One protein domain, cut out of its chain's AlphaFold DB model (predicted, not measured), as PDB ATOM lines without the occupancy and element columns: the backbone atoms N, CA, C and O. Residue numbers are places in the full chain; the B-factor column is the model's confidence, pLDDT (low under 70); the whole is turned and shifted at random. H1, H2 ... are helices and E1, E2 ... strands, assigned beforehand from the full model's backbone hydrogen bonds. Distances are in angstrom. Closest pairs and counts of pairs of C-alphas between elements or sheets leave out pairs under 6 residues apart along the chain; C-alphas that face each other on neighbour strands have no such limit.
ATOM      1  N   THR A   7     291.227 271.274 272.594       84.44
ATOM      2  CA  THR A   7     292.443 271.801 271.999       84.44
ATOM      3  C   THR A   7     292.245 271.999 270.504       84.44
ATOM      4  O   THR A   7     291.515 271.262 269.834       84.44
ATOM      5  N   ILE A   8     292.886 273.041 269.984       85.81
ATOM      6  CA  ILE A   8     292.867 273.377 268.567       85.81
ATOM      7  C   ILE A   8     294.079 272.729 267.900       85.81
ATOM      8  O   ILE A   8     295.207 272.914 268.355       85.81
ATOM      9  N   CYS A   9     293.836 271.971 266.835       87.19
ATOM     10  CA  CYS A   9     294.864 271.274 266.071       87.19
ATOM     11  C   CYS A   9     294.936 271.825 264.644       87.19
ATOM     12  O   CYS A   9     293.907 272.152 264.041       87.19
ATOM     13  N   TYR A  10     296.149 271.897 264.101       87.94
ATOM     14  CA  TYR A  10     296.444 272.493 262.801       87.94
ATOM     15  C   TYR A  10     297.292 271.558 261.935       87.94
ATOM     16  O   TYR A  10     298.037 270.725 262.445       87.94
ATOM     17  N   CYS A  11     297.214 271.720 260.614       87.06
ATOM     18  CA  CYS A  11     298.106 271.032 259.687       87.06
ATOM     19  C   CYS A  11     299.392 271.847 259.487       87.06
ATOM     20  O   CYS A  11     299.327 273.023 259.132       87.06
ATOM     21  N   PHE A  12     300.554 271.214 259.657       83.44
ATOM     22  CA  PHE A  12     301.876 271.834 259.470       83.44
ATOM     23  C   PHE A  12     302.608 271.335 258.212       83.44
ATOM     24  O   PHE A  12     303.812 271.524 258.063       83.44
ATOM     25  N   ASN A  13     301.908 270.697 257.274       83.06
ATOM     26  CA  ASN A  13     302.516 270.305 256.004       83.06
ATOM     27  C   ASN A  13     302.639 271.527 255.075       83.06
ATOM     28  O   ASN A  13     301.622 272.068 254.648       83.06
ATOM     29  N   LYS A  14     303.870 271.936 254.741       80.31
ATOM     30  CA  LYS A  14     304.162 273.102 253.883       80.31
ATOM     31  C   LYS A  14     303.543 273.005 252.486       80.31
ATOM     32  O   LYS A  14     303.192 274.034 251.919       80.31
ATOM     33  N   ASP A  15     303.360 271.792 251.976       84.38
ATOM     34  CA  ASP A  15     302.784 271.544 250.651       84.38
ATOM     35  C   ASP A  15     301.250 271.456 250.691       84.38
ATOM     36  O   ASP A  15     300.592 271.302 249.662       84.38
ATOM     37  N   CYS A  16     300.648 271.550 251.882       81.31
ATOM     38  CA  CYS A  16     299.204 271.503 252.042       81.31
ATOM     39  C   CYS A  16     298.597 272.917 251.975       81.31
ATOM     40  O   CYS A  16     298.937 273.767 252.806       81.31
ATOM     41  N   PRO A  17     297.624 273.165 251.075       82.50
ATOM     42  CA  PRO A  17     296.946 274.462 250.978       82.50
ATOM     43  C   PRO A  17     296.084 274.781 252.212       82.50
ATOM     44  O   PRO A  17     295.799 275.940 252.486       82.50
ATOM     45  N   ASN A  18     295.708 273.760 252.988       83.06
ATOM     46  CA  ASN A  18     294.972 273.879 254.249       83.06
ATOM     47  C   ASN A  18     295.899 273.768 255.480       83.06
ATOM     48  O   ASN A  18     295.476 273.350 256.557       83.06
ATOM     49  N   SER A  19     297.189 274.072 255.317       85.12
ATOM     50  CA  SER A  19     298.135 274.170 256.432       85.12
ATOM     51  C   SER A  19     298.194 275.576 257.010       85.12
ATOM     52  O   SER A  19     297.754 276.544 256.385       85.12
ATOM     53  N   VAL A  20     298.830 275.708 258.175       79.56
ATOM     54  CA  VAL A  20     299.180 277.011 258.768       79.56
ATOM     55  C   VAL A  20     300.006 277.896 257.825       79.56
ATOM     56  O   VAL A  20     299.998 279.114 257.971       79.56
ATOM     57  N   TYR A  21     300.684 277.301 256.838       78.62
ATOM     58  CA  TYR A  21     301.477 278.012 255.836       78.62
ATOM     59  C   TYR A  21     300.651 278.440 254.612       78.62
ATOM     60  O   TYR A  21     301.053 279.354 253.900       78.62
ATOM     61  N   GLY A  22     299.490 277.817 254.380       67.19
ATOM     62  CA  GLY A  22     298.605 278.074 253.237       67.19
ATOM     63  C   GLY A  22     297.595 279.214 253.432       67.19
ATOM     64  O   GLY A  22     296.724 279.400 252.590       67.19
ATOM     65  N   TYR A  23     297.676 279.968 254.537       59.16
ATOM     66  CA  TYR A  23     296.807 281.108 254.903       59.16
ATOM     67  C   TYR A  23     295.297 280.819 255.079       59.16
ATOM     68  O   TYR A  23     294.593 281.660 255.632       59.16
ATOM     69  N   GLN A  24     294.793 279.647 254.675       67.88
ATOM     70  CA  GLN A  24     293.381 279.237 254.787       67.88
ATOM     71  C   GLN A  24     293.169 278.037 255.726       67.88
ATOM     72  O   GLN A  24     292.183 277.318 255.594       67.88
ATOM     73  N   CYS A  25     294.089 277.806 256.669       73.50
ATOM     74  CA  CYS A  25     293.997 276.678 257.596       73.50
ATOM     75  C   CYS A  25     292.659 276.689 258.350       73.50
ATOM     76  O   CYS A  25     292.399 277.595 259.144       73.50
ATOM     77  N   VAL A  26     291.849 275.650 258.157       78.81
ATOM     78  CA  VAL A  26     290.653 275.389 258.963       78.81
ATOM     79  C   VAL A  26     291.062 274.503 260.141       78.81
ATOM     80  O   VAL A  26     291.350 273.320 259.937       78.81
ATOM     81  N   PRO A  27     291.141 275.043 261.369       81.94
ATOM     82  CA  PRO A  27     291.576 274.264 262.514       81.94
ATOM     83  C   PRO A  27     290.512 273.261 262.969       81.94
ATOM     84  O   PRO A  27     289.310 273.520 262.882       81.94
ATOM     85  N   VAL A  28     290.961 272.140 263.533       86.88
ATOM     86  CA  VAL A  28     290.080 271.099 264.082       86.88
ATOM     87  C   VAL A  28     290.074 271.188 265.603       86.88
ATOM     88  O   VAL A  28     291.126 271.269 266.238       86.88
ATOM     89  N   LYS A  29     288.880 271.173 266.199       89.75
ATOM     90  CA  LYS A  29     288.698 271.171 267.653       89.75
ATOM     91  C   LYS A  29     288.540 269.734 268.143       89.75
ATOM     92  O   LYS A  29     287.572 269.069 267.783       89.75
ATOM     93  N   LEU A  30     289.472 269.280 268.972       85.19
ATOM     94  CA  LEU A  30     289.509 267.925 269.523       85.19
ATOM     95  C   LEU A  30     289.526 267.986 271.053       85.19
ATOM     96  O   LEU A  30     289.909 269.005 271.624       85.19
ATOM     97  N   SER A  31     289.072 266.933 271.734       86.69
ATOM     98  CA  SER A  31     289.248 266.843 273.188       86.69
ATOM     99  C   SER A  31     290.719 266.591 273.522       86.69
ATOM    100  O   SER A  31     291.421 265.930 272.759       86.69
ATOM    101  N   GLU A  32     291.184 267.074 274.673       83.19
ATOM    102  CA  GLU A  32     292.566 266.828 275.123       83.19
ATOM    103  C   GLU A  32     292.891 265.327 275.201       83.19
ATOM    104  O   GLU A  32     293.936 264.890 274.730       83.19
ATOM    105  N   GLU A  33     291.959 264.519 275.716       82.06
ATOM    106  CA  GLU A  33     292.111 263.060 275.795       82.06
ATOM    107  C   GLU A  33     292.305 262.425 274.412       82.06
ATOM    108  O   GLU A  33     293.145 261.543 274.241       82.06
ATOM    109  N   ALA A  34     291.575 262.903 273.402       83.31
ATOM    110  CA  ALA A  34     291.724 262.420 272.039       83.31
ATOM    111  C   ALA A  34     293.099 262.784 271.464       83.31
ATOM    112  O   ALA A  34     293.755 261.934 270.877       83.31
ATOM    113  N   VAL A  35     293.556 264.019 271.668       83.06
ATOM    114  CA  VAL A  35     294.853 264.494 271.166       83.06
ATOM    115  C   VAL A  35     296.033 263.710 271.764       83.06
ATOM    116  O   VAL A  35     297.040 263.517 271.092       83.06
ATOM    117  N   LEU A  36     295.912 263.233 273.007       78.38
ATOM    118  CA  LEU A  36     296.972 262.485 273.697       78.38
ATOM    119  C   LEU A  36     296.999 260.982 273.378       78.38
ATOM    120  O   LEU A  36     298.005 260.327 273.637       78.38
ATOM    121  N   THR A  37     295.904 260.415 272.867       81.25
ATOM    122  CA  THR A  37     295.747 258.952 272.723       81.25
ATOM    123  C   THR A  37     295.748 258.463 271.279       81.25
ATOM    124  O   THR A  37     295.963 257.275 271.040       81.25
ATOM    125  N   GLN A  38     295.514 259.350 270.314       84.06
ATOM    126  CA  GLN A  38     295.373 258.999 268.903       84.06
ATOM    127  C   GLN A  38     295.876 260.131 268.003       84.06
ATOM    128  O   GLN A  38     295.782 261.308 268.349       84.06
ATOM    129  N   SER A  39     296.388 259.769 266.827       84.19
ATOM    130  CA  SER A  39     296.780 260.730 265.799       84.19
ATOM    131  C   SER A  39     295.599 261.069 264.893       84.19
ATOM    132  O   SER A  39     294.746 260.232 264.587       84.19
ATOM    133  N   PHE A  40     295.552 262.321 264.441       87.94
ATOM    134  CA  PHE A  40     294.502 262.817 263.557       87.94
ATOM    135  C   PHE A  40     295.103 263.364 262.275       87.94
ATOM    136  O   PHE A  40     296.034 264.156 262.322       87.94
ATOM    137  N   GLY A  41     294.557 262.971 261.128       88.81
ATOM    138  CA  GLY A  41     295.009 263.453 259.826       88.81
ATOM    139  C   GLY A  41     294.265 264.707 259.371       88.81
ATOM    140  O   GLY A  41     293.059 264.851 259.572       88.81
ATOM    141  N   CYS A  42     294.975 265.602 258.691       87.62
ATOM    142  CA  CYS A  42     294.379 266.688 257.930       87.62
ATOM    143  C   CYS A  42     293.480 266.104 256.835       87.62
ATOM    144  O   CYS A  42     293.931 265.293 256.029       87.62
ATOM    145  N   ALA A  43     292.237 266.577 256.747       87.06
ATOM    146  CA  ALA A  43     291.288 266.114 255.733       87.06
ATOM    147  C   ALA A  43     291.743 266.385 254.284       87.06
ATOM    148  O   ALA A  43     291.226 265.776 253.354       87.06
ATOM    149  N   THR A  44     292.695 267.302 254.085       88.25
ATOM    150  CA  THR A  44     293.177 267.709 252.759       88.25
ATOM    151  C   THR A  44     294.393 266.906 252.299       88.25
ATOM    152  O   THR A  44     294.424 266.455 251.160       88.25
ATOM    153  N   CYS A  45     295.402 266.734 253.156       89.75
ATOM    154  CA  CYS A  45     296.683 266.123 252.774       89.75
ATOM    155  C   CYS A  45     297.017 264.837 253.543       89.75
ATOM    156  O   CYS A  45     298.055 264.233 253.295       89.75
ATOM    157  N   GLY A  46     296.189 264.443 254.512       89.38
ATOM    158  CA  GLY A  46     296.421 263.278 255.368       89.38
ATOM    159  C   GLY A  46     297.527 263.448 256.413       89.38
ATOM    160  O   GLY A  46     297.651 262.598 257.288       89.38
ATOM    161  N   SER A  47     298.314 264.529 256.369       88.50
ATOM    162  CA  SER A  47     299.373 264.779 257.353       88.50
ATOM    163  C   SER A  47     298.812 264.964 258.754       88.50
ATOM    164  O   SER A  47     297.729 265.524 258.920       88.50
ATOM    165  N   GLU A  48     299.578 264.533 259.750       89.69
ATOM    166  CA  GLU A  48     299.195 264.638 261.153       89.69
ATOM    167  C   GLU A  48     298.882 266.090 261.552       89.69
ATOM    168  O   GLU A  48     299.574 267.041 261.171       89.69
ATOM    169  N   LEU A  49     297.790 266.249 262.292       88.06
ATOM    170  CA  LEU A  49     297.371 267.493 262.905       88.06
ATOM    171  C   LEU A  49     298.060 267.626 264.253       88.06
ATOM    172  O   LEU A  49     297.970 266.739 265.098       88.06
ATOM    173  N   LEU A  50     298.685 268.775 264.467       85.94
ATOM    174  CA  LEU A  50     299.397 269.070 265.698       85.94
ATOM    175  C   LEU A  50     298.684 270.195 266.444       85.94
ATOM    176  O   LEU A  50     298.294 271.216 265.871       85.94
ATOM    177  N   SER A  51     298.496 269.987 267.737       82.94
ATOM    178  CA  SER A  51     298.110 271.007 268.707       82.94
ATOM    179  C   SER A  51     299.323 271.689 269.329       82.94
ATOM    180  O   SER A  51     300.432 271.171 269.232       82.94
ATOM    181  N   SER A  52     299.106 272.796 270.048       70.19
ATOM    182  CA  SER A  52     300.145 273.392 270.897       70.19
ATOM    183  C   SER A  52     300.712 272.380 271.897       70.19
ATOM    184  O   SER A  52     301.918 272.273 272.008       70.19
ATOM    185  N   VAL A  53     299.867 271.557 272.529       73.38
ATOM    186  CA  VAL A  53     300.303 270.550 273.517       73.38
ATOM    187  C   VAL A  53     301.167 269.467 272.874       73.38
ATOM    188  O   VAL A  53     302.221 269.120 273.389       73.38
ATOM    189  N   THR A  54     300.747 268.929 271.730       72.25
ATOM    190  CA  THR A  54     301.536 267.917 271.010       72.25
ATOM    191  C   THR A  54     302.791 268.511 270.399       72.25
ATOM    192  O   THR A  54     303.780 267.803 270.304       72.25
ATOM    193  N   LEU A  55     302.771 269.787 269.999       68.00
ATOM    194  CA  LEU A  55     303.969 270.501 269.570       68.00
ATOM    195  C   LEU A  55     304.930 270.659 270.739       68.00
ATOM    196  O   LEU A  55     306.081 270.302 270.574       68.00
ATOM    197  N   ASP A  56     304.468 271.104 271.905       67.50
ATOM    198  CA  ASP A  56     305.295 271.260 273.105       67.50
ATOM    199  C   ASP A  56     305.902 269.915 273.527       67.50
ATOM    200  O   ASP A  56     307.107 269.817 273.737       67.50
ATOM    201  N   LEU A  57     305.102 268.842 273.532       67.50
ATOM    202  CA  LEU A  57     305.579 267.486 273.812       67.50
ATOM    203  C   LEU A  57     306.546 266.976 272.743       67.50
ATOM    204  O   LEU A  57     307.553 266.360 273.079       67.50
ATOM    205  N   GLN A  58     306.271 267.216 271.458       66.75
ATOM    206  CA  GLN A  58     307.194 266.864 270.382       66.75
ATOM    207  C   GLN A  58     308.480 267.673 270.497       66.75
ATOM    208  O   GLN A  58     309.538 267.112 270.275       66.75
ATOM    209  N   ILE A  59     308.416 268.945 270.871       58.03
ATOM    210  CA  ILE A  59     309.559 269.834 271.069       58.03
ATOM    211  C   ILE A  59     310.407 269.359 272.248       58.03
ATOM    212  O   ILE A  59     311.620 269.226 272.098       58.03
ATOM    213  N   GLU A  60     309.790 269.054 273.388       63.34
ATOM    214  CA  GLU A  60     310.471 268.475 274.545       63.34
ATOM    215  C   GLU A  60     311.107 267.135 274.167       63.34
ATOM    216  O   GLU A  60     312.309 266.949 274.351       63.34
ATOM    217  N   LEU A  61     310.351 266.240 273.529       60.53
ATOM    218  CA  LEU A  61     310.835 264.931 273.096       60.53
ATOM    219  C   LEU A  61     311.955 265.046 272.048       60.53
ATOM    220  O   LEU A  61     312.958 264.344 272.146       60.53
ATOM    221  N   PHE A  62     311.838 265.956 271.077       55.66
ATOM    222  CA  PHE A  62     312.879 266.242 270.088       55.66
ATOM    223  C   PHE A  62     314.118 266.835 270.750       55.66
ATOM    224  O   PHE A  62     315.216 266.430 270.383       55.66
ATOM    225  N   SER A  63     313.968 267.728 271.732       52.06
ATOM    226  CA  SER A  63     315.097 268.290 272.482       52.06
ATOM    227  C   SER A  63     315.821 267.238 273.330       52.06
ATOM    228  O   SER A  63     317.030 267.335 273.531       52.06
ATOM    229  N   MET A  64     315.098 266.207 273.785       53.97
ATOM    230  CA  MET A  64     315.655 265.075 274.528       53.97
ATOM    231  C   MET A  64     316.307 264.022 273.617       53.97
ATOM    232  O   MET A  64     317.305 263.422 274.010       53.97
ATOM    233  N   LEU A  65     315.755 263.773 272.422       49.22
ATOM    234  CA  LEU A  65     316.202 262.708 271.508       49.22
ATOM    235  C   LEU A  65     317.224 263.168 270.460       49.22
ATOM    236  O   LEU A  65     318.042 262.369 270.011       49.22
ATOM    237  N   ASN A  66     317.194 264.440 270.067       46.66
ATOM    238  CA  ASN A  66     318.138 265.044 269.139       46.66
ATOM    239  C   ASN A  66     318.783 266.245 269.829       46.66
ATOM    240  O   ASN A  66     318.105 267.202 270.182       46.66
TER     241      ASN A  66
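What this domain is: This is residues 7 to 66 of the 195 residues of the protein "Response regulator receiver domain-containing protein" of Mucilaginibacter gossypii (UniProt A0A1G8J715). A small, three-stranded antiparallel sheet, E2 - E1 - E3, has the short helix H1 over one face and long loops, residues 12 to 27 and 38 to 48, extending past the end of E1 where Cys 11 lies. Helix H2 runs off E3 beside the strands, and residues 59 to 66, of which 59 to 65 belong to H2, stick out as an arm. The printed part has 60 residues, with two named helices and three named strands in the order E1, E2, H1, E3, H2, and its class is mixed, helices and strands. It is compact, with a radius of gyration of the C-alphas of 11.7 A and spans of 32 by 26 by 16 A.

Where its parts are: The inner strand E1, residues 7 to 11, is 13.6 A long and begins at C-alpha 7, (292.443, 271.801, 271.999). Its neighbours are the edge strands E2, residues 28 to 31, 10.1 A, and E3, residues 49 to 51, 6.8 A. H1, residues 32 to 37, measures 8.8 A. H2, residues 52 to 65, measures 19.3 A, from C-alpha 52 at (300.145, 273.392, 270.897) to C-alpha 65 at (316.202, 262.708, 271.508).

How they stand to each other: The pairing of E1 is staggered: residues 7 to 9 pair with E2, and 9 to 11 with E3. E1 and E2 form a hairpin, antiparallel at 140 degrees, with N 7 and O 30 within hydrogen-bond range at 2.8 A. E1 and E3 are antiparallel at 139 degrees, with N 10 and O 50 at 2.9 A and N 50 and O 10 at 2.9 A, within the same range. E2, H1 and E3 form a split strand-helix-strand unit, two strands running the same way with a helix between them in the chain and E1 between them in the sheet; its crossover is right-handed. H1 is on the sheet at a height of 9.6 A, over E1, and runs along the strands at 18 degrees to E1 on the local plane. The closest C-alphas of H1 and E1 are those of Thr 7 and Glu 32, 5.9 A. H2 is on the opposite face at a height of 5.4 A, over none of the strands; its closest C-alpha to E1 is Ser 52, 7.5 A from that of Cys 9. H1 and H2 are close but not clearly touching, with the C-alphas of Val 35 and Thr 54 7.5 A apart, at a steep tilt of 39 degrees, the same way. In H1 and H2 every O i to N i+4 pair is within hydrogen-bond range.

The domain as a whole: The two C-alphas farthest apart are those of Gln 24 and Met 64, 33.0 A. The printed part has no cut. The links E1 to E2, 16 residues, and H1 to E3, 11 residues, are long; E2 to H1 and E3 to H2 are tight. Mean pLDDT of the printed part is 77.8, with residues 22 to 24 and 55 to 66 under 70.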